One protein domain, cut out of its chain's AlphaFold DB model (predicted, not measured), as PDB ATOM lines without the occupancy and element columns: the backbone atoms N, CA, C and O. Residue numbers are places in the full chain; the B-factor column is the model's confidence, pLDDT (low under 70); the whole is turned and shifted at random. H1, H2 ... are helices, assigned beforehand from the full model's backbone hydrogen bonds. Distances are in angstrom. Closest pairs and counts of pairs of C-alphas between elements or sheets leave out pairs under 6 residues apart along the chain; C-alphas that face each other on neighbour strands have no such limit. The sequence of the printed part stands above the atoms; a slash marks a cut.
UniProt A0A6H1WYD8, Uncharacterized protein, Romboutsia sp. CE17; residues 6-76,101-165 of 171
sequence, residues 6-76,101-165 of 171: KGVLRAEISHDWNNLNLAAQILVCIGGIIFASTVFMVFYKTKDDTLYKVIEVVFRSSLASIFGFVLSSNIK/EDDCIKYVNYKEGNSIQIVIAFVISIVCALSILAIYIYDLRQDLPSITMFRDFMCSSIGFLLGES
ATOM      1  N   LYS A   6      42.534  18.735   2.351       64.50
ATOM      2  CA  LYS A   6      42.513  19.624   1.172       64.50
ATOM      3  C   LYS A   6      43.841  19.633   0.405       64.50
ATOM      4  O   LYS A   6      43.833  19.773  -0.812       64.50
ATOM      5  N   GLY A   7      44.963  19.509   1.116       61.12
ATOM      6  CA  GLY A   7      46.296  19.431   0.517       61.12
ATOM      7  C   GLY A   7      46.489  18.124  -0.244       61.12
ATOM      8  O   GLY A   7      46.923  18.155  -1.387       61.12
ATOM      9  N   VAL A   8      46.042  17.011   0.345       62.25
ATOM     10  CA  VAL A   8      46.110  15.676  -0.273       62.25
ATOM     11  C   VAL A   8      45.279  15.612  -1.558       62.25
ATOM     12  O   VAL A   8      45.797  15.204  -2.586       62.25
ATOM     13  N   LEU A   9      44.043  16.128  -1.551       63.12
ATOM     14  CA  LEU A   9      43.202  16.211  -2.759       63.12
ATOM     15  C   LEU A   9      43.849  17.020  -3.889       63.12
ATOM     16  O   LEU A   9      43.754  16.655  -5.056       63.12
ATOM     17  N   ARG A  10      44.496  18.143  -3.557       66.12
ATOM     18  CA  ARG A  10      45.168  18.973  -4.562       66.12
ATOM     19  C   ARG A  10      46.411  18.281  -5.123       66.12
ATOM     20  O   ARG A  10      46.658  18.400  -6.321       66.12
ATOM     21  N   ALA A  11      47.165  17.583  -4.277       63.50
ATOM     22  CA  ALA A  11      48.321  16.794  -4.689       63.50
ATOM     23  C   ALA A  11      47.902  15.642  -5.618       63.50
ATOM     24  O   ALA A  11      48.489  15.495  -6.683       63.50
ATOM     25  N   GLU A  12      46.819  14.932  -5.288       65.19
ATOM     26  CA  GLU A  12      46.217  13.873  -6.112       65.19
ATOM     27  C   GLU A  12      45.852  14.374  -7.515       65.19
ATOM     28  O   GLU A  12      46.291  13.826  -8.523       65.19
ATOM     29  N   ILE A  13      45.106  15.483  -7.587       68.44
ATOM     30  CA  ILE A  13      44.684  16.085  -8.858       68.44
ATOM     31  C   ILE A  13      45.903  16.534  -9.668       68.44
ATOM     32  O   ILE A  13      45.936  16.348 -10.881       68.44
ATOM     33  N   SER A  14      46.907  17.126  -9.016       66.56
ATOM     34  CA  SER A  14      48.125  17.572  -9.697       66.56
ATOM     35  C   SER A  14      48.956  16.397 -10.212       66.56
ATOM     36  O   SER A  14      49.532  16.489 -11.297       66.56
ATOM     37  N   HIS A  15      49.017  15.301  -9.459       68.12
ATOM     38  CA  HIS A  15      49.734  14.088  -9.832       68.12
ATOM     39  C   HIS A  15      49.043  13.368 -10.999       68.12
ATOM     40  O   HIS A  15      49.695  13.024 -11.986       68.12
ATOM     41  N   ASP A  16      47.718  13.220 -10.951       66.62
ATOM     42  CA  ASP A  16      46.938  12.691 -12.074       66.62
ATOM     43  C   ASP A  16      47.041  13.605 -13.303       66.62
ATOM     44  O   ASP A  16      47.063  13.119 -14.437       66.62
ATOM     45  N   TRP A  17      47.166  14.925 -13.099       67.44
ATOM     46  CA  TRP A  17      47.241  15.885 -14.201       67.44
ATOM     47  C   TRP A  17      48.553  15.719 -14.936       67.44
ATOM     48  O   TRP A  17      48.575  15.671 -16.162       67.44
ATOM     49  N   ASN A  18      49.640  15.576 -14.185       65.69
ATOM     50  CA  ASN A  18      50.972  15.422 -14.745       65.69
ATOM     51  C   ASN A  18      51.192  14.050 -15.406       65.69
ATOM     52  O   ASN A  18      52.048  13.927 -16.275       65.69
ATOM     53  N   ASN A  19      50.404  13.038 -15.031       67.94
ATOM     54  CA  ASN A  19      50.457  11.705 -15.634       67.94
ATOM     55  C   ASN A  19      49.598  11.550 -16.900       67.94
ATOM     56  O   ASN A  19      49.715  10.546 -17.606       67.94
ATOM     57  N   LEU A  20      48.733  12.516 -17.217       68.44
ATOM     58  CA  LEU A  20      48.003  12.517 -18.482       68.44
ATOM     59  C   LEU A  20      48.958  12.691 -19.664       68.44
ATOM     60  O   LEU A  20      49.865  13.520 -19.643       68.44
ATOM     61  N   ASN A  21      48.683  11.970 -20.754       72.62
ATOM     62  CA  ASN A  21      49.351  12.229 -22.023       72.62
ATOM     63  C   ASN A  21      49.111  13.690 -22.447       72.62
ATOM     64  O   ASN A  21      47.998  14.208 -22.314       72.62
ATOM     65  N   LEU A  22      50.129  14.328 -23.024       74.06
ATOM     66  CA  LEU A  22      50.101  15.720 -23.475       74.06
ATOM     67  C   LEU A  22      48.898  16.009 -24.391       74.06
ATOM     68  O   LEU A  22      48.251  17.044 -24.267       74.06
ATOM     69  N   ALA A  23      48.529  15.054 -25.252       77.25
ATOM     70  CA  ALA A  23      47.340  15.166 -26.097       77.25
ATOM     71  C   ALA A  23      46.032  15.286 -25.287       77.25
ATOM     72  O   ALA A  23      45.174  16.097 -25.626       77.25
ATOM     73  N   ALA A  24      45.886  14.522 -24.201       77.06
ATOM     74  CA  ALA A  24      44.703  14.565 -23.346       77.06
ATOM     75  C   ALA A  24      44.656  15.851 -22.505       77.06
ATOM     76  O   ALA A  24      43.592  16.454 -22.386       77.06
ATOM     77  N   GLN A  25      45.804  16.322 -22.002       78.06
ATOM     78  CA  GLN A  25      45.903  17.620 -21.322       78.06
ATOM     79  C   GLN A  25      45.459  18.767 -22.242       78.06
ATOM     80  O   GLN A  25      44.622  19.587 -21.863       78.06
ATOM     81  N   ILE A  26      45.973  18.798 -23.477       85.38
ATOM     82  CA  ILE A  26      45.605  19.811 -24.473       85.38
ATOM     83  C   ILE A  26      44.113  19.724 -24.806       85.38
ATOM     84  O   ILE A  26      43.450  20.757 -24.892       85.38
ATOM     85  N   LEU A  27      43.564  18.516 -24.945       86.44
ATOM     86  CA  LEU A  27      42.147  18.326 -25.246       86.44
ATOM     87  C   LEU A  27      41.244  18.861 -24.124       86.44
ATOM     88  O   LEU A  27      40.267  19.551 -24.410       86.44
ATOM     89  N   VAL A  28      41.592  18.602 -22.859       85.94
ATOM     90  CA  VAL A  28      40.873  19.152 -21.697       85.94
ATOM     91  C   VAL A  28      40.959  20.680 -21.680       85.94
ATOM     92  O   VAL A  28      39.940  21.342 -21.476       85.94
ATOM     93  N   CYS A  29      42.131  21.258 -21.960       85.56
ATOM     94  CA  CYS A  29      42.301  22.710 -22.052       85.56
ATOM     95  C   CYS A  29      41.437  23.330 -23.163       85.56
ATOM     96  O   CYS A  29      40.723  24.303 -22.915       85.56
ATOM     97  N   ILE A  30      41.452  22.756 -24.372       90.38
ATOM     98  CA  ILE A  30      40.628  23.224 -25.498       90.38
ATOM     99  C   ILE A  30      39.139  23.099 -25.158       90.38
ATOM    100  O   ILE A  30      38.383  24.049 -25.361       90.38
ATOM    101  N   GLY A  31      38.718  21.964 -24.590       89.62
ATOM    102  CA  GLY A  31      37.344  21.753 -24.135       89.62
ATOM    103  C   GLY A  31      36.904  22.803 -23.118       89.62
ATOM    104  O   GLY A  31      35.832  23.383 -23.262       89.62
ATOM    105  N   GLY A  32      37.758  23.122 -22.145       88.88
ATOM    106  CA  GLY A  32      37.501  24.171 -21.159       88.88
ATOM    107  C   GLY A  32      37.321  25.558 -21.785       88.88
ATOM    108  O   GLY A  32      36.381  26.270 -21.434       88.88
ATOM    109  N   ILE A  33      38.167  25.928 -22.754       90.81
ATOM    110  CA  ILE A  33      38.078  27.220 -23.455       90.81
ATOM    111  C   ILE A  33      36.781  27.320 -24.272       90.81
ATOM    112  O   ILE A  33      36.071  28.327 -24.182       90.81
ATOM    113  N   ILE A  34      36.427  26.281 -25.033       91.19
ATOM    114  CA  ILE A  34      35.185  26.261 -25.825       91.19
ATOM    115  C   ILE A  34      33.958  26.274 -24.899       91.19
ATOM    116  O   ILE A  34      32.972  26.961 -25.178       91.19
ATOM    117  N   PHE A  35      34.019  25.572 -23.766       90.88
ATOM    118  CA  PHE A  35      32.939  25.539 -22.782       90.88
ATOM    119  C   PHE A  35      32.713  26.915 -22.153       90.88
ATOM    120  O   PHE A  35      31.590  27.415 -22.172       90.88
ATOM    121  N   ALA A  36      33.778  27.577 -21.694       89.50
ATOM    122  CA  ALA A  36      33.703  28.938 -21.168       89.50
ATOM    123  C   ALA A  36      33.169  29.929 -22.215       89.50
ATOM    124  O   ALA A  36      32.327  30.768 -21.900       89.50
ATOM    125  N   SER A  37      33.601  29.786 -23.473       87.81
ATOM    126  CA  SER A  37      33.123  30.615 -24.585       87.81
ATOM    127  C   SER A  37      31.627  30.426 -24.836       87.81
ATOM    128  O   SER A  37      30.916  31.402 -25.050       87.81
ATOM    129  N   THR A  38      31.126  29.190 -24.750       86.88
ATOM    130  CA  THR A  38      29.696  28.886 -24.930       86.88
ATOM    131  C   THR A  38      28.865  29.470 -23.789       86.88
ATOM    132  O   THR A  38      27.845  30.111 -24.032       86.88
ATOM    133  N   VAL A  39      29.316  29.306 -22.540       87.19
ATOM    134  CA  VAL A  39      28.661  29.913 -21.371       87.19
ATOM    135  C   VAL A  39      28.595  31.433 -21.535       87.19
ATOM    136  O   VAL A  39      27.536  32.026 -21.353       87.19
ATOM    137  N   PHE A  40      29.696  32.066 -21.947       86.06
ATOM    138  CA  PHE A  40      29.736  33.510 -22.172       86.06
ATOM    139  C   PHE A  40      28.779  33.957 -23.284       86.06
ATOM    140  O   PHE A  40      28.021  34.907 -23.097       86.06
ATOM    141  N   MET A  41      28.773  33.253 -24.418       80.75
ATOM    142  CA  MET A  41      27.891  33.543 -25.551       80.75
ATOM    143  C   MET A  41      26.411  33.533 -25.150       80.75
ATOM    144  O   MET A  41      25.673  34.452 -25.501       80.75
ATOM    145  N   VAL A  42      26.004  32.562 -24.330       78.75
ATOM    146  CA  VAL A  42      24.632  32.449 -23.818       78.75
ATOM    147  C   VAL A  42      24.229  33.683 -23.007       78.75
ATOM    148  O   VAL A  42      23.115  34.177 -23.157       78.75
ATOM    149  N   PHE A  43      25.118  34.248 -22.190       79.75
ATOM    150  CA  PHE A  43      24.790  35.442 -21.402       79.75
ATOM    151  C   PHE A  43      24.841  36.753 -22.198       79.75
ATOM    152  O   PHE A  43      24.084  37.674 -21.899       79.75
ATOM    153  N   TYR A  44      25.691  36.850 -23.222       75.56
ATOM    154  CA  TYR A  44      25.976  38.101 -23.941       75.56
ATOM    155  C   TYR A  44      25.228  38.258 -25.269       75.56
ATOM    156  O   TYR A  44      25.732  38.904 -26.188       75.56
ATOM    157  N   LYS A  45      24.020  37.683 -25.363       64.38
ATOM    158  CA  LYS A  45      23.155  37.641 -26.553       64.38
ATOM    159  C   LYS A  45      23.385  38.820 -27.514       64.38
ATOM    160  O   LYS A  45      22.856  39.915 -27.330       64.38
ATOM    161  N   THR A  46      24.161  38.575 -28.567       55.78
ATOM    162  CA  THR A  46      24.209  39.449 -29.742       55.78
ATOM    163  C   THR A  46      23.177  38.901 -30.729       55.78
ATOM    164  O   THR A  46      22.923  37.702 -30.731       55.78
ATOM    165  N   LYS A  47      22.488  39.792 -31.450       57.56
ATOM    166  CA  LYS A  47      21.286  39.544 -32.275       57.56
ATOM    167  C   LYS A  47      21.276  38.182 -32.995       57.56
ATOM    168  O   LYS A  47      22.321  37.721 -33.429       57.56
ATOM    169  N   ASP A  48      20.068  37.617 -33.129       61.75
ATOM    170  CA  ASP A  48      19.654  36.346 -33.766       61.75
ATOM    171  C   ASP A  48      20.148  36.167 -35.228       61.75
ATOM    172  O   ASP A  48      19.372  35.983 -36.165       61.75
ATOM    173  N   ASP A  49      21.455  36.239 -35.452       70.69
ATOM    174  CA  ASP A  49      22.075  36.050 -36.754       70.69
ATOM    175  C   ASP A  49      22.283  34.561 -37.019       70.69
ATOM    176  O   ASP A  49      22.727  33.789 -36.166       70.69
ATOM    177  N   THR A  50      22.016  34.146 -38.257       76.62
ATOM    178  CA  THR A  50      22.211  32.766 -38.722       76.62
ATOM    179  C   THR A  50      23.633  32.258 -38.451       76.62
ATOM    180  O   THR A  50      23.819  31.080 -38.154       76.62
ATOM    181  N   LEU A  51      24.632  33.146 -38.480       77.75
ATOM    182  CA  LEU A  51      26.025  32.827 -38.157       77.75
ATOM    183  C   LEU A  51      26.208  32.362 -36.708       77.75
ATOM    184  O   LEU A  51      26.956  31.415 -36.470       77.75
ATOM    185  N   TYR A  52      25.505  32.971 -35.753       78.94
ATOM    186  CA  TYR A  52      25.599  32.598 -34.342       78.94
ATOM    187  C   TYR A  52      25.108  31.164 -34.118       78.94
ATOM    188  O   TYR A  52      25.789  30.365 -33.480       78.94
ATOM    189  N   LYS A  53      23.987  30.797 -34.754       79.38
ATOM    190  CA  LYS A  53      23.421  29.437 -34.685       79.38
ATOM    191  C   LYS A  53      24.371  28.390 -35.260       79.38
ATOM    192  O   LYS A  53      24.503  27.303 -34.707       79.38
ATOM    193  N   VAL A  54      25.065  28.713 -36.352       83.94
ATOM    194  CA  VAL A  54      26.072  27.816 -36.941       83.94
ATOM    195  C   VAL A  54      27.260  27.634 -35.994       83.94
ATOM    196  O   VAL A  54      27.685  26.501 -35.766       83.94
ATOM    197  N   ILE A  55      27.769  28.719 -35.402       83.88
ATOM    198  CA  ILE A  55      28.893  28.670 -34.451       83.88
ATOM    199  C   ILE A  55      28.520  27.857 -33.206       83.88
ATOM    200  O   ILE A  55      29.292  26.999 -32.778       83.88
ATOM    201  N   GLU A  56      27.319  28.061 -32.669       83.31
ATOM    202  CA  GLU A  56      26.811  27.312 -31.521       83.31
ATOM    203  C   GLU A  56      26.765  25.803 -31.804       83.31
ATOM    204  O   GLU A  56      27.214  24.997 -30.987       83.31
ATOM    205  N   VAL A  57      26.292  25.397 -32.988       85.62
ATOM    206  CA  VAL A  57      26.260  23.982 -33.390       85.62
ATOM    207  C   VAL A  57      27.667  23.387 -33.484       85.62
ATOM    208  O   VAL A  57      27.867  22.236 -33.072       85.62
ATOM    209  N   VAL A  58      28.643  24.149 -33.987       89.50
ATOM    210  CA  VAL A  58      30.047  23.718 -34.048       89.50
ATOM    211  C   VAL A  58      30.596  23.523 -32.637       89.50
ATOM    212  O   VAL A  58      31.091  22.442 -32.326       89.50
ATOM    213  N   PHE A  59      30.429  24.509 -31.753       89.69
ATOM    214  CA  PHE A  59      30.897  24.417 -30.367       89.69
ATOM    215  C   PHE A  59      30.238  23.271 -29.609       89.69
ATOM    216  O   PHE A  59      30.931  22.508 -28.935       89.69
ATOM    217  N   ARG A  60      28.929  23.075 -29.782       86.38
ATOM    218  CA  ARG A  60      28.200  21.939 -29.212       86.38
ATOM    219  C   ARG A  60      28.778  20.601 -29.649       86.38
ATOM    220  O   ARG A  60      29.013  19.737 -28.808       86.38
ATOM    221  N   SER A  61      29.016  20.433 -30.944       91.19
ATOM    222  CA  SER A  61      29.517  19.171 -31.496       91.19
ATOM    223  C   SER A  61      30.960  18.903 -31.058       91.19
ATOM    224  O   SER A  61      31.290  17.779 -30.675       91.19
ATOM    225  N   SER A  62      31.806  19.938 -31.027       91.81
ATOM    226  CA  SER A  62      33.178  19.839 -30.523       91.81
ATOM    227  C   SER A  62      33.218  19.479 -29.038       91.81
ATOM    228  O   SER A  62      33.947  18.566 -28.655       91.81
ATOM    229  N   LEU A  63      32.406  20.134 -28.204       90.75
ATOM    230  CA  LEU A  63      32.334  19.843 -26.771       90.75
ATOM    231  C   LEU A  63      31.783  18.445 -26.491       90.75
ATOM    232  O   LEU A  63      32.315  17.758 -25.626       90.75
ATOM    233  N   ALA A  64      30.776  17.990 -27.239       89.50
ATOM    234  CA  ALA A  64      30.268  16.624 -27.121       89.50
ATOM    235  C   ALA A  64      31.348  15.581 -27.448       89.50
ATOM    236  O   ALA A  64      31.451  14.571 -26.756       89.50
ATOM    237  N   SER A  65      32.193  15.833 -28.453       90.00
ATOM    238  CA  SER A  65      33.314  14.947 -28.785       90.00
ATOM    239  C   SER A  65      34.415  14.979 -27.722       90.00
ATOM    240  O   SER A  65      34.871  13.919 -27.294       90.00
ATOM    241  N   ILE A  66      34.807  16.168 -27.254       89.81
ATOM    242  CA  ILE A  66      35.856  16.332 -26.240       89.81
ATOM    243  C   ILE A  66      35.415  15.725 -24.911       89.81
ATOM    244  O   ILE A  66      36.131  14.897 -24.358       89.81
ATOM    245  N   PHE A  67      34.235  16.083 -24.407       85.69
ATOM    246  CA  PHE A  67      33.730  15.532 -23.152       85.69
ATOM    247  C   PHE A  67      33.328  14.072 -23.285       85.69
ATOM    248  O   PHE A  67      33.564  13.308 -22.358       85.69
ATOM    249  N   GLY A  68      32.820  13.655 -24.444       85.88
ATOM    250  CA  GLY A  68      32.617  12.244 -24.747       85.88
ATOM    251  C   GLY A  68      33.923  11.462 -24.629       85.88
ATOM    252  O   GLY A  68      33.961  10.456 -23.935       85.88
ATOM    253  N   PHE A  69      35.016  11.949 -25.221       86.00
ATOM    254  CA  PHE A  69      36.334  11.335 -25.065       86.00
ATOM    255  C   PHE A  69      36.829  11.394 -23.622       86.00
ATOM    256  O   PHE A  69      37.311  10.384 -23.125       86.00
ATOM    257  N   VAL A  70      36.729  12.544 -22.953       82.75
ATOM    258  CA  VAL A  70      37.252  12.724 -21.594       82.75
ATOM    259  C   VAL A  70      36.507  11.840 -20.605       82.75
ATOM    260  O   VAL A  70      37.180  11.207 -19.819       82.75
ATOM    261  N   LEU A  71      35.176  11.743 -20.663       80.06
ATOM    262  CA  LEU A  71      34.367  10.924 -19.747       80.06
ATOM    263  C   LEU A  71      34.354   9.430 -20.121       80.06
ATOM    264  O   LEU A  71      34.167   8.582 -19.256       80.06
ATOM    265  N   SER A  72      34.496   9.092 -21.410       75.75
ATOM    266  CA  SER A  72      34.463   7.697 -21.891       75.75
ATOM    267  C   SER A  72      35.831   7.033 -21.880       75.75
ATOM    268  O   SER A  72      35.949   5.830 -21.632       75.75
ATOM    269  N   SER A  73      36.890   7.801 -22.149       65.12
ATOM    270  CA  SER A  73      38.240   7.288 -21.982       65.12
ATOM    271  C   SER A  73      38.379   6.982 -20.515       65.12
ATOM    272  O   SER A  73      38.442   7.890 -19.709       65.12
ATOM    273  N   ASN A  74      38.455   5.711 -20.150       54.69
ATOM    274  CA  ASN A  74      39.038   5.346 -18.878       54.69
ATOM    275  C   ASN A  74      40.480   5.861 -18.966       54.69
ATOM    276  O   ASN A  74      41.336   5.163 -19.512       54.69
ATOM    277  N   ILE A  75      40.761   7.084 -18.488       56.00
ATOM    278  CA  ILE A  75      42.123   7.583 -18.247       56.00
ATOM    279  C   ILE A  75      42.607   6.799 -17.021       56.00
ATOM    280  O   ILE A  75      42.898   7.309 -15.945       56.00
ATOM    281  N   LYS A  76      42.601   5.474 -17.166       46.84
ATOM    282  CA  LYS A  76      43.282   4.540 -16.316       46.84
ATOM    283  C   LYS A  76      44.722   4.840 -16.614       46.84
ATOM    284  O   LYS A  76      45.233   4.491 -17.678       46.84
ATOM    285  N   GLU A 101      54.455  12.353   0.949       50.38
ATOM    286  CA  GLU A 101      53.114  12.676   0.413       50.38
ATOM    287  C   GLU A 101      52.452  11.465  -0.274       50.38
ATOM    288  O   GLU A 101      51.245  11.256  -0.119       50.38
ATOM    289  N   ASP A 102      53.253  10.616  -0.926       50.72
ATOM    290  CA  ASP A 102      52.821   9.380  -1.594       50.72
ATOM    291  C   ASP A 102      52.202   8.350  -0.630       50.72
ATOM    292  O   ASP A 102      51.249   7.645  -0.983       50.72
ATOM    293  N   ASP A 103      52.683   8.284   0.615       48.53
ATOM    294  CA  ASP A 103      52.144   7.366   1.622       48.53
ATOM    295  C   ASP A 103      50.821   7.882   2.214       48.53
ATOM    296  O   ASP A 103      49.944   7.077   2.536       48.53
ATOM    297  N   CYS A 104      50.595   9.204   2.263       48.78
ATOM    298  CA  CYS A 104      49.284   9.769   2.623       48.78
ATOM    299  C   CYS A 104      48.226   9.497   1.532       48.78
ATOM    300  O   CYS A 104      47.086   9.171   1.868       48.78
ATOM    301  N   ILE A 105      48.586   9.570   0.244       50.97
ATOM    302  CA  ILE A 105      47.697   9.226  -0.889       50.97
ATOM    303  C   ILE A 105      47.282   7.746  -0.821       50.97
ATOM    304  O   ILE A 105      46.103   7.393  -0.952       50.97
ATOM    305  N   LYS A 106      48.242   6.868  -0.514       46.81
ATOM    306  CA  LYS A 106      48.015   5.428  -0.348       46.81
ATOM    307  C   LYS A 106      47.149   5.097   0.875       46.81
ATOM    308  O   LYS A 106      46.313   4.201   0.784       46.81
ATOM    309  N   TYR A 107      47.296   5.832   1.984       43.16
ATOM    310  CA  TYR A 107      46.507   5.640   3.212       43.16
ATOM    311  C   TYR A 107      45.045   6.103   3.074       43.16
ATOM    312  O   TYR A 107      44.163   5.567   3.743       43.16
ATOM    313  N   VAL A 108      44.756   7.072   2.191       48.97
ATOM    314  CA  VAL A 108      43.380   7.551   1.926       48.97
ATOM    315  C   VAL A 108      42.664   6.736   0.835       48.97
ATOM    316  O   VAL A 108      41.455   6.871   0.665       48.97
ATOM    317  N   ASN A 109      43.358   5.801   0.177       44.91
ATOM    318  CA  ASN A 109      42.779   4.896  -0.819       44.91
ATOM    319  C   ASN A 109      42.147   5.634  -2.019       44.91
ATOM    320  O   ASN A 109      41.068   5.282  -2.485       44.91
ATOM    321  N   TYR A 110      42.836   6.651  -2.541       50.34
ATOM    322  CA  TYR A 110      42.499   7.258  -3.838       50.34
ATOM    323  C   TYR A 110      43.026   6.439  -5.035       50.34
ATOM    324  O   TYR A 110      42.843   6.808  -6.191       50.34
ATOM    325  N   LYS A 111      43.640   5.273  -4.779       45.03
ATOM    326  CA  LYS A 111      44.333   4.432  -5.771       45.03
ATOM    327  C   LYS A 111      43.412   3.715  -6.775       45.03
ATOM    328  O   LYS A 111      43.874   2.854  -7.522       45.03
ATOM    329  N   GLU A 112      42.133   4.065  -6.830       44.78
ATOM    330  CA  GLU A 112      41.182   3.565  -7.822       44.78
ATOM    331  C   GLU A 112      40.558   4.718  -8.607       44.78
ATOM    332  O   GLU A 112      39.392   5.048  -8.447       44.78
ATOM    333  N   GLY A 113      41.344   5.266  -9.534       52.25
ATOM    334  CA  GLY A 113      40.808   5.803 -10.776       52.25
ATOM    335  C   GLY A 113      40.324   7.254 -10.756       52.25
ATOM    336  O   GLY A 113      39.466   7.674  -9.993       52.25
ATOM    337  N   ASN A 114      40.798   7.973 -11.771       65.31
ATOM    338  CA  ASN A 114      40.017   8.961 -12.495       65.31
ATOM    339  C   ASN A 114      39.565  10.230 -11.751       65.31
ATOM    340  O   ASN A 114      38.579  10.868 -12.139       65.31
ATOM    341  N   SER A 115      40.322  10.652 -10.736       73.31
ATOM    342  CA  SER A 115      40.059  11.869  -9.958       73.31
ATOM    343  C   SER A 115      39.834  13.093 -10.849       73.31
ATOM    344  O   SER A 115      38.950  13.907 -10.588       73.31
ATOM    345  N   ILE A 116      40.580  13.206 -11.950       74.94
ATOM    346  CA  ILE A 116      40.447  14.322 -12.893       74.94
ATOM    347  C   ILE A 116      39.112  14.324 -13.616       74.94
ATOM    348  O   ILE A 116      38.498  15.382 -13.716       74.94
ATOM    349  N   GLN A 117      38.631  13.185 -14.107       82.25
ATOM    350  CA  GLN A 117      37.333  13.167 -14.780       82.25
ATOM    351  C   GLN A 117      36.198  13.408 -13.800       82.25
ATOM    352  O   GLN A 117      35.253  14.105 -14.152       82.25
ATOM    353  N   ILE A 118      36.314  12.917 -12.564       84.62
ATOM    354  CA  ILE A 118      35.358  13.223 -11.495       84.62
ATOM    355  C   ILE A 118      35.315  14.737 -11.251       84.62
ATOM    356  O   ILE A 118      34.235  15.327 -11.226       84.62
ATOM    357  N   VAL A 119      36.476  15.392 -11.139       84.56
ATOM    358  CA  VAL A 119      36.561  16.850 -10.963       84.56
ATOM    359  C   VAL A 119      35.995  17.592 -12.176       84.56
ATOM    360  O   VAL A 119      35.217  18.527 -12.001       84.56
ATOM    361  N   ILE A 120      36.336  17.177 -13.397       85.75
ATOM    362  CA  ILE A 120      35.831  17.794 -14.631       85.75
ATOM    363  C   ILE A 120      34.308  17.650 -14.718       85.75
ATOM    364  O   ILE A 120      33.618  18.650 -14.908       85.75
ATOM    365  N   ALA A 121      33.774  16.441 -14.530       88.38
ATOM    366  CA  ALA A 121      32.339  16.172 -14.549       88.38
ATOM    367  C   ALA A 121      31.607  17.010 -13.492       88.38
ATOM    368  O   ALA A 121      30.596  17.640 -13.789       88.38
ATOM    369  N   PHE A 122      32.158  17.095 -12.280       89.75
ATOM    370  CA  PHE A 122      31.604  17.918 -11.209       89.75
ATOM    371  C   PHE A 122      31.552  19.408 -11.577       89.75
ATOM    372  O   PHE A 122      30.513  20.050 -11.411       89.75
ATOM    373  N   VAL A 123      32.644  19.958 -12.119       89.00
ATOM    374  CA  VAL A 123      32.706  21.365 -12.547       89.00
ATOM    375  C   VAL A 123      31.703  21.641 -13.667       89.00
ATOM    376  O   VAL A 123      30.963  22.622 -13.582       89.00
ATOM    377  N   ILE A 124      31.626  20.774 -14.680       90.94
ATOM    378  CA  ILE A 124      30.670  20.916 -15.788       90.94
ATOM    379  C   ILE A 124      29.237  20.895 -15.255       90.94
ATOM    380  O   ILE A 124      28.462  21.797 -15.569       90.94
ATOM    381  N   SER A 125      28.889  19.922 -14.406       91.69
ATOM    382  CA  SER A 125      27.554  19.817 -13.811       91.69
ATOM    383  C   SER A 125      27.152  21.084 -13.056       91.69
ATOM    384  O   SER A 125      26.035  21.569 -13.249       91.69
ATOM    385  N   ILE A 126      28.048  21.652 -12.243       92.69
ATOM    386  CA  ILE A 126      27.772  22.896 -11.509       92.69
ATOM    387  C   ILE A 126      27.557  24.062 -12.469       92.69
ATOM    388  O   ILE A 126      26.573  24.790 -12.333       92.69
ATOM    389  N   VAL A 127      28.445  24.249 -13.447       92.38
ATOM    390  CA  VAL A 127      28.348  25.381 -14.379       92.38
ATOM    391  C   VAL A 127      27.084  25.282 -15.234       92.38
ATOM    392  O   VAL A 127      26.391  26.286 -15.404       92.38
ATOM    393  N   CYS A 128      26.728  24.091 -15.721       91.88
ATOM    394  CA  CYS A 128      25.484  23.866 -16.458       91.88
ATOM    395  C   CYS A 128      24.249  24.160 -15.594       91.88
ATOM    396  O   CYS A 128      23.350  24.869 -16.045       91.88
ATOM    397  N   ALA A 129      24.216  23.673 -14.348       91.62
ATOM    398  CA  ALA A 129      23.103  23.913 -13.433       91.62
ATOM    399  C   ALA A 129      22.927  25.408 -13.121       91.62
ATOM    400  O   ALA A 129      21.812  25.925 -13.192       91.62
ATOM    401  N   LEU A 130      24.025  26.121 -12.847       91.06
ATOM    402  CA  LEU A 130      24.005  27.569 -12.625       91.06
ATOM    403  C   LEU A 130      23.584  28.337 -13.880       91.06
ATOM    404  O   LEU A 130      22.832  29.301 -13.772       91.06
ATOM    405  N   SER A 131      24.022  27.900 -15.063       89.25
ATOM    406  CA  SER A 131      23.646  28.533 -16.332       89.25
ATOM    407  C   SER A 131      22.147  28.395 -16.597       89.25
ATOM    408  O   SER A 131      21.487  29.389 -16.886       89.25
ATOM    409  N   ILE A 132      21.577  27.197 -16.420       89.12
ATOM    410  CA  ILE A 132      20.130  26.962 -16.563       89.12
ATOM    411  C   ILE A 132      19.342  27.767 -15.521       89.12
ATOM    412  O   ILE A 132      18.341  28.396 -15.864       89.12
ATOM    413  N   LEU A 133      19.803  27.794 -14.266       88.50
ATOM    414  CA  LEU A 133      19.161  28.571 -13.205       88.50
ATOM    415  C   LEU A 133      19.170  30.072 -13.519       88.50
ATOM    416  O   LEU A 133      18.158  30.744 -13.336       88.50
ATOM    417  N   ALA A 134      20.286  30.598 -14.020       86.81
ATOM    418  CA  ALA A 134      20.386  31.994 -14.419       86.81
ATOM    419  C   ALA A 134      19.464  32.306 -15.608       86.81
ATOM    420  O   ALA A 134      18.752  33.306 -15.568       86.81
ATOM    421  N   ILE A 135      19.399  31.436 -16.622       86.06
ATOM    422  CA  ILE A 135      18.442  31.581 -17.734       86.06
ATOM    423  C   ILE A 135      17.004  31.667 -17.205       86.06
ATOM    424  O   ILE A 135      16.252  32.532 -17.650       86.06
ATOM    425  N   TYR A 136      16.649  30.821 -16.235       85.31
ATOM    426  CA  TYR A 136      15.323  30.799 -15.620       85.31
ATOM    427  C   TYR A 136      15.012  32.065 -14.805       85.31
ATOM    428  O   TYR A 136      13.934  32.632 -14.948       85.31
ATOM    429  N   ILE A 137      15.944  32.530 -13.963       87.06
ATOM    430  CA  ILE A 137      15.735  33.703 -13.092       87.06
ATOM    431  C   ILE A 137      15.691  35.007 -13.895       87.06
ATOM    432  O   ILE A 137      14.883  35.884 -13.595       87.06
ATOM    433  N   TYR A 138      16.564  35.154 -14.891       83.44
ATOM    434  CA  TYR A 138      16.697  36.390 -15.668       83.44
ATOM    435  C   TYR A 138      15.778  36.443 -16.900       83.44
ATOM    436  O   TYR A 138      15.892  37.385 -17.681       83.44
ATOM    437  N   ASP A 139      14.898  35.449 -17.083       77.38
ATOM    438  CA  ASP A 139      14.018  35.291 -18.256       77.38
ATOM    439  C   ASP A 139      14.769  35.517 -19.581       77.38
ATOM    440  O   ASP A 139      14.334  36.225 -20.498       77.38
ATOM    441  N   LEU A 140      15.975  34.947 -19.670       76.00
ATOM    442  CA  LEU A 140      16.780  35.070 -20.874       76.00
ATOM    443  C   LEU A 140      16.080  34.280 -21.978       76.00
ATOM    444  O   LEU A 140      16.046  33.050 -21.943       76.00
ATOM    445  N   ARG A 141      15.564  34.984 -22.994       69.44
ATOM    446  CA  ARG A 141      15.072  34.376 -24.241       69.44
ATOM    447  C   ARG A 141      16.229  33.716 -24.995       69.44
ATOM    448  O   ARG A 141      16.782  34.308 -25.924       69.44
ATOM    449  N   GLN A 142      16.608  32.524 -24.560       69.50
ATOM    450  CA  GLN A 142      17.567  31.647 -25.216       69.50
ATOM    451  C   GLN A 142      16.851  30.721 -26.188       69.50
ATOM    452  O   GLN A 142      15.683  30.374 -25.990       69.50
ATOM    453  N   ASP A 143      17.567  30.300 -27.223       74.25
ATOM    454  CA  ASP A 143      17.035  29.312 -28.143       74.25
ATOM    455  C   ASP A 143      17.013  27.924 -27.481       74.25
ATOM    456  O   ASP A 143      17.861  27.557 -26.659       74.25
ATOM    457  N   LEU A 144      16.029  27.113 -27.874       78.94
ATOM    458  CA  LEU A 144      15.869  25.735 -27.404       78.94
ATOM    459  C   LEU A 144      17.144  24.861 -27.550       78.94
ATOM    460  O   LEU A 144      17.393  24.041 -26.657       78.94
ATOM    461  N   PRO A 145      17.978  25.004 -28.605       80.94
ATOM    462  CA  PRO A 145      19.230  24.262 -28.744       80.94
ATOM    463  C   PRO A 145      20.249  24.542 -27.634       80.94
ATOM    464  O   PRO A 145      20.865  23.586 -27.159       80.94
ATOM    465  N   SER A 146      20.376  25.788 -27.163       81.56
ATOM    466  CA  SER A 146      21.345  26.161 -26.120       81.56
ATOM    467  C   SER A 146      20.971  25.544 -24.775       81.56
ATOM    468  O   SER A 146      21.807  24.976 -24.072       81.56
ATOM    469  N   ILE A 147      19.677  25.570 -24.441       85.25
ATOM    470  CA  ILE A 147      19.146  24.928 -23.230       85.25
ATOM    471  C   ILE A 147      19.348  23.409 -23.302       85.25
ATOM    472  O   ILE A 147      19.791  22.781 -22.339       85.25
ATOM    473  N   THR A 148      19.063  22.820 -24.466       87.31
ATOM    474  CA  THR A 148      19.249  21.384 -24.717       87.31
ATOM    475  C   THR A 148      20.714  20.975 -24.558       87.31
ATOM    476  O   THR A 148      21.002  19.962 -23.927       87.31
ATOM    477  N   MET A 149      21.644  21.794 -25.048       87.62
ATOM    478  CA  MET A 149      23.084  21.578 -24.903       87.62
ATOM    479  C   MET A 149      23.523  21.533 -23.434       87.62
ATOM    480  O   MET A 149      24.205  20.590 -23.035       87.62
ATOM    481  N   PHE A 150      23.111  22.499 -22.602       89.56
ATOM    482  CA  PHE A 150      23.443  22.470 -21.170       89.56
ATOM    483  C   PHE A 150      22.842  21.266 -20.452       89.56
ATOM    484  O   PHE A 150      23.514  20.663 -19.614       89.56
ATOM    485  N   ARG A 151      21.600  20.901 -20.789       90.81
ATOM    486  CA  ARG A 151      20.954  19.695 -20.261       90.81
ATOM    487  C   ARG A 151      21.775  18.453 -20.594       90.81
ATOM    488  O   ARG A 151      22.038  17.656 -19.700       90.81
ATOM    489  N   ASP A 152      22.186  18.290 -21.847       90.31
ATOM    490  CA  ASP A 152      22.903  17.095 -22.295       90.31
ATOM    491  C   ASP A 152      24.270  16.965 -21.602       90.31
ATOM    492  O   ASP A 152      24.613  15.880 -21.128       90.31
ATOM    493  N   PHE A 153      25.007  18.071 -21.424       89.12
ATOM    494  CA  PHE A 153      26.257  18.053 -20.649       89.12
ATOM    495  C   PHE A 153      26.047  17.763 -19.171       89.12
ATOM    496  O   PHE A 153      26.811  16.991 -18.586       89.12
ATOM    497  N   MET A 154      25.012  18.349 -18.567       90.94
ATOM    498  CA  MET A 154      24.672  18.095 -17.174       90.94
ATOM    499  C   MET A 154      24.320  16.619 -16.966       90.94
ATOM    500  O   MET A 154      24.883  15.982 -16.079       90.94
ATOM    501  N   CYS A 155      23.453  16.054 -17.810       89.94
ATOM    502  CA  CYS A 155      23.048  14.651 -17.741       89.94
ATOM    503  C   CYS A 155      24.219  13.695 -17.992       89.94
ATOM    504  O   CYS A 155      24.352  12.710 -17.270       89.94
ATOM    505  N   SER A 156      25.083  13.982 -18.969       89.62
ATOM    506  CA  SER A 156      26.267  13.159 -19.247       89.62
ATOM    507  C   SER A 156      27.252  13.169 -18.075       89.62
ATOM    508  O   SER A 156      27.710  12.108 -17.654       89.62
ATOM    509  N   SER A 157      27.514  14.344 -17.499       88.62
ATOM    510  CA  SER A 157      28.437  14.496 -16.370       88.62
ATOM    511  C   SER A 157      27.889  13.850 -15.094       88.62
ATOM    512  O   SER A 157      28.609  13.125 -14.413       88.62
ATOM    513  N   ILE A 158      26.595  14.028 -14.797       89.00
ATOM    514  CA  ILE A 158      25.936  13.357 -13.665       89.00
ATOM    515  C   ILE A 158      25.899  11.843 -13.884       89.00
ATOM    516  O   ILE A 158      26.185  11.095 -12.956       89.00
ATOM    517  N   GLY A 159      25.581  11.378 -15.094       87.94
ATOM    518  CA  GLY A 159      25.569   9.954 -15.429       87.94
ATOM    519  C   GLY A 159      26.934   9.298 -15.217       87.94
ATOM    520  O   GLY A 159      27.009   8.219 -14.633       87.94
ATOM    521  N   PHE A 160      28.010   9.983 -15.610       86.81
ATOM    522  CA  PHE A 160      29.379   9.559 -15.324       86.81
ATOM    523  C   PHE A 160      29.664   9.507 -13.813       86.81
ATOM    524  O   PHE A 160      30.108   8.477 -13.310       86.81
ATOM    525  N   LEU A 161      29.341  10.572 -13.067       84.94
ATOM    526  CA  LEU A 161      29.542  10.619 -11.612       84.94
ATOM    527  C   LEU A 161      28.769   9.513 -10.883       84.94
ATOM    528  O   LEU A 161      29.297   8.917  -9.948       84.94
ATOM    529  N   LEU A 162      27.543   9.214 -11.321       84.94
ATOM    530  CA  LEU A 162      26.744   8.112 -10.787       84.94
ATOM    531  C   LEU A 162      27.403   6.755 -11.056       84.94
ATOM    532  O   LEU A 162      27.420   5.910 -10.163       84.94
ATOM    533  N   GLY A 163      27.969   6.563 -12.253       79.94
ATOM    534  CA  GLY A 163      28.693   5.347 -12.627       79.94
ATOM    535  C   GLY A 163      29.951   5.106 -11.790       79.94
ATOM    536  O   GLY A 163      30.221   3.968 -11.408       79.94
ATOM    537  N   GLU A 164      30.679   6.172 -11.455       76.00
ATOM    538  CA  GLU A 164      31.868   6.103 -10.592       76.00
ATOM    539  C   GLU A 164      31.519   6.069  -9.091       76.00
ATOM    540  O   GLU A 164      32.302   5.586  -8.269       76.00
ATOM    541  N   SER A 165      30.323   6.522  -8.697       75.19
ATOM    542  CA  SER A 165      29.875   6.501  -7.301       75.19
ATOM    543  C   SER A 165      29.504   5.086  -6.832       75.19
ATOM    544  O   SER A 165      28.342   4.679  -6.788       75.19
TER     545      SER A 165
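AT A GLANCE: This is residues 6 to 76 and 101 to 165 of the 171 residues of an uncharacterized protein of Romboutsia sp. CE17 (UniProt A0A6H1WYD8). Four long helices run up and down in an elongated bundle made of two helical hairpins, H2 with H3 and H5 with H6, packed loosely on each other. At one end of the bundle H1 lies across the first residues of H5, and the small helix H4 packs on H1 beyond that end. The printed part has 136 residues with six named helices, H1 to H6 in chain order, and no named strand; its class is all helix. It is only just compact, close to loose, with a radius of gyration of the C-alphas of 16.9 A, and its C-alphas span 56 by 31 by 24 A.

IN THESE COORDINATES: Begin with H5, residues 115 to 137: find C-alpha 115 at (40.059, 11.869, -9.958), from where the helix runs 32.8 A to C-alpha 137. H3, equally long at 23 residues, takes residues 50 to 72 and measures 32.6 A. H2, residues 22 to 43, is 32.2 A long, and H6, residues 144 to 164, runs 30.4 A to C-alpha 164 at (31.868, 6.103, -10.592). The shorter ones are H1, residues 6 to 19, starting at C-alpha 6 at (42.513, 19.624, 1.172), and H4, residues 101 to 108.

HOW THE PARTS SIT: H2, H3, H5 and H6 form the up and down bundle, each running against the one before it. In the hairpin of H5 and H6, look at Ala 121 and Ser 157, the closest C-alphas at 4.6 A; the two helices touch at a shallow tilt of 34 degrees, only just short of steep, opposite ways. In the hairpin of H2 and H3, the closest C-alphas are those of Gly 31 and Leu 63, 6.0 A apart, at a steep tilt of 39 degrees. Between the hairpins, H3 and H6 touch at Arg 60 and Met 149, whose C-alphas are the closest at 6.7 A, with a shallow tilt of 5 degrees, the same way. H2 and H5 are close but not clearly touching, with the C-alphas of Val 39 and Ser 131 closest at 7.2 A. Residues 12 to 17 of H1 touch residues 115 to 116 of H5, the closest C-alphas being those of Ile 13 and Ile 116 at 6.1 A. H4 touches H1 at its residues 8 to 12 alone, the C-alphas of Val 8 and Ile 105 being closest at 6.7 A. In all six helices each O i to N i+4 pair is within hydrogen-bond range.

THE WHOLE: The C-alphas of Asp 49 and Asp 103 are farthest apart, 56.6 A. Residues 77 to 100 are not printed; C-alphas 76 and 101 are 21.0 A apart across the cut. Of the links printed whole, none is long. The mean pLDDT of the printed part is 77.4, and look for values under 70 at residues 6 to 20, 45 to 48, 73 to 76, 101 to 114 and 141 to 142.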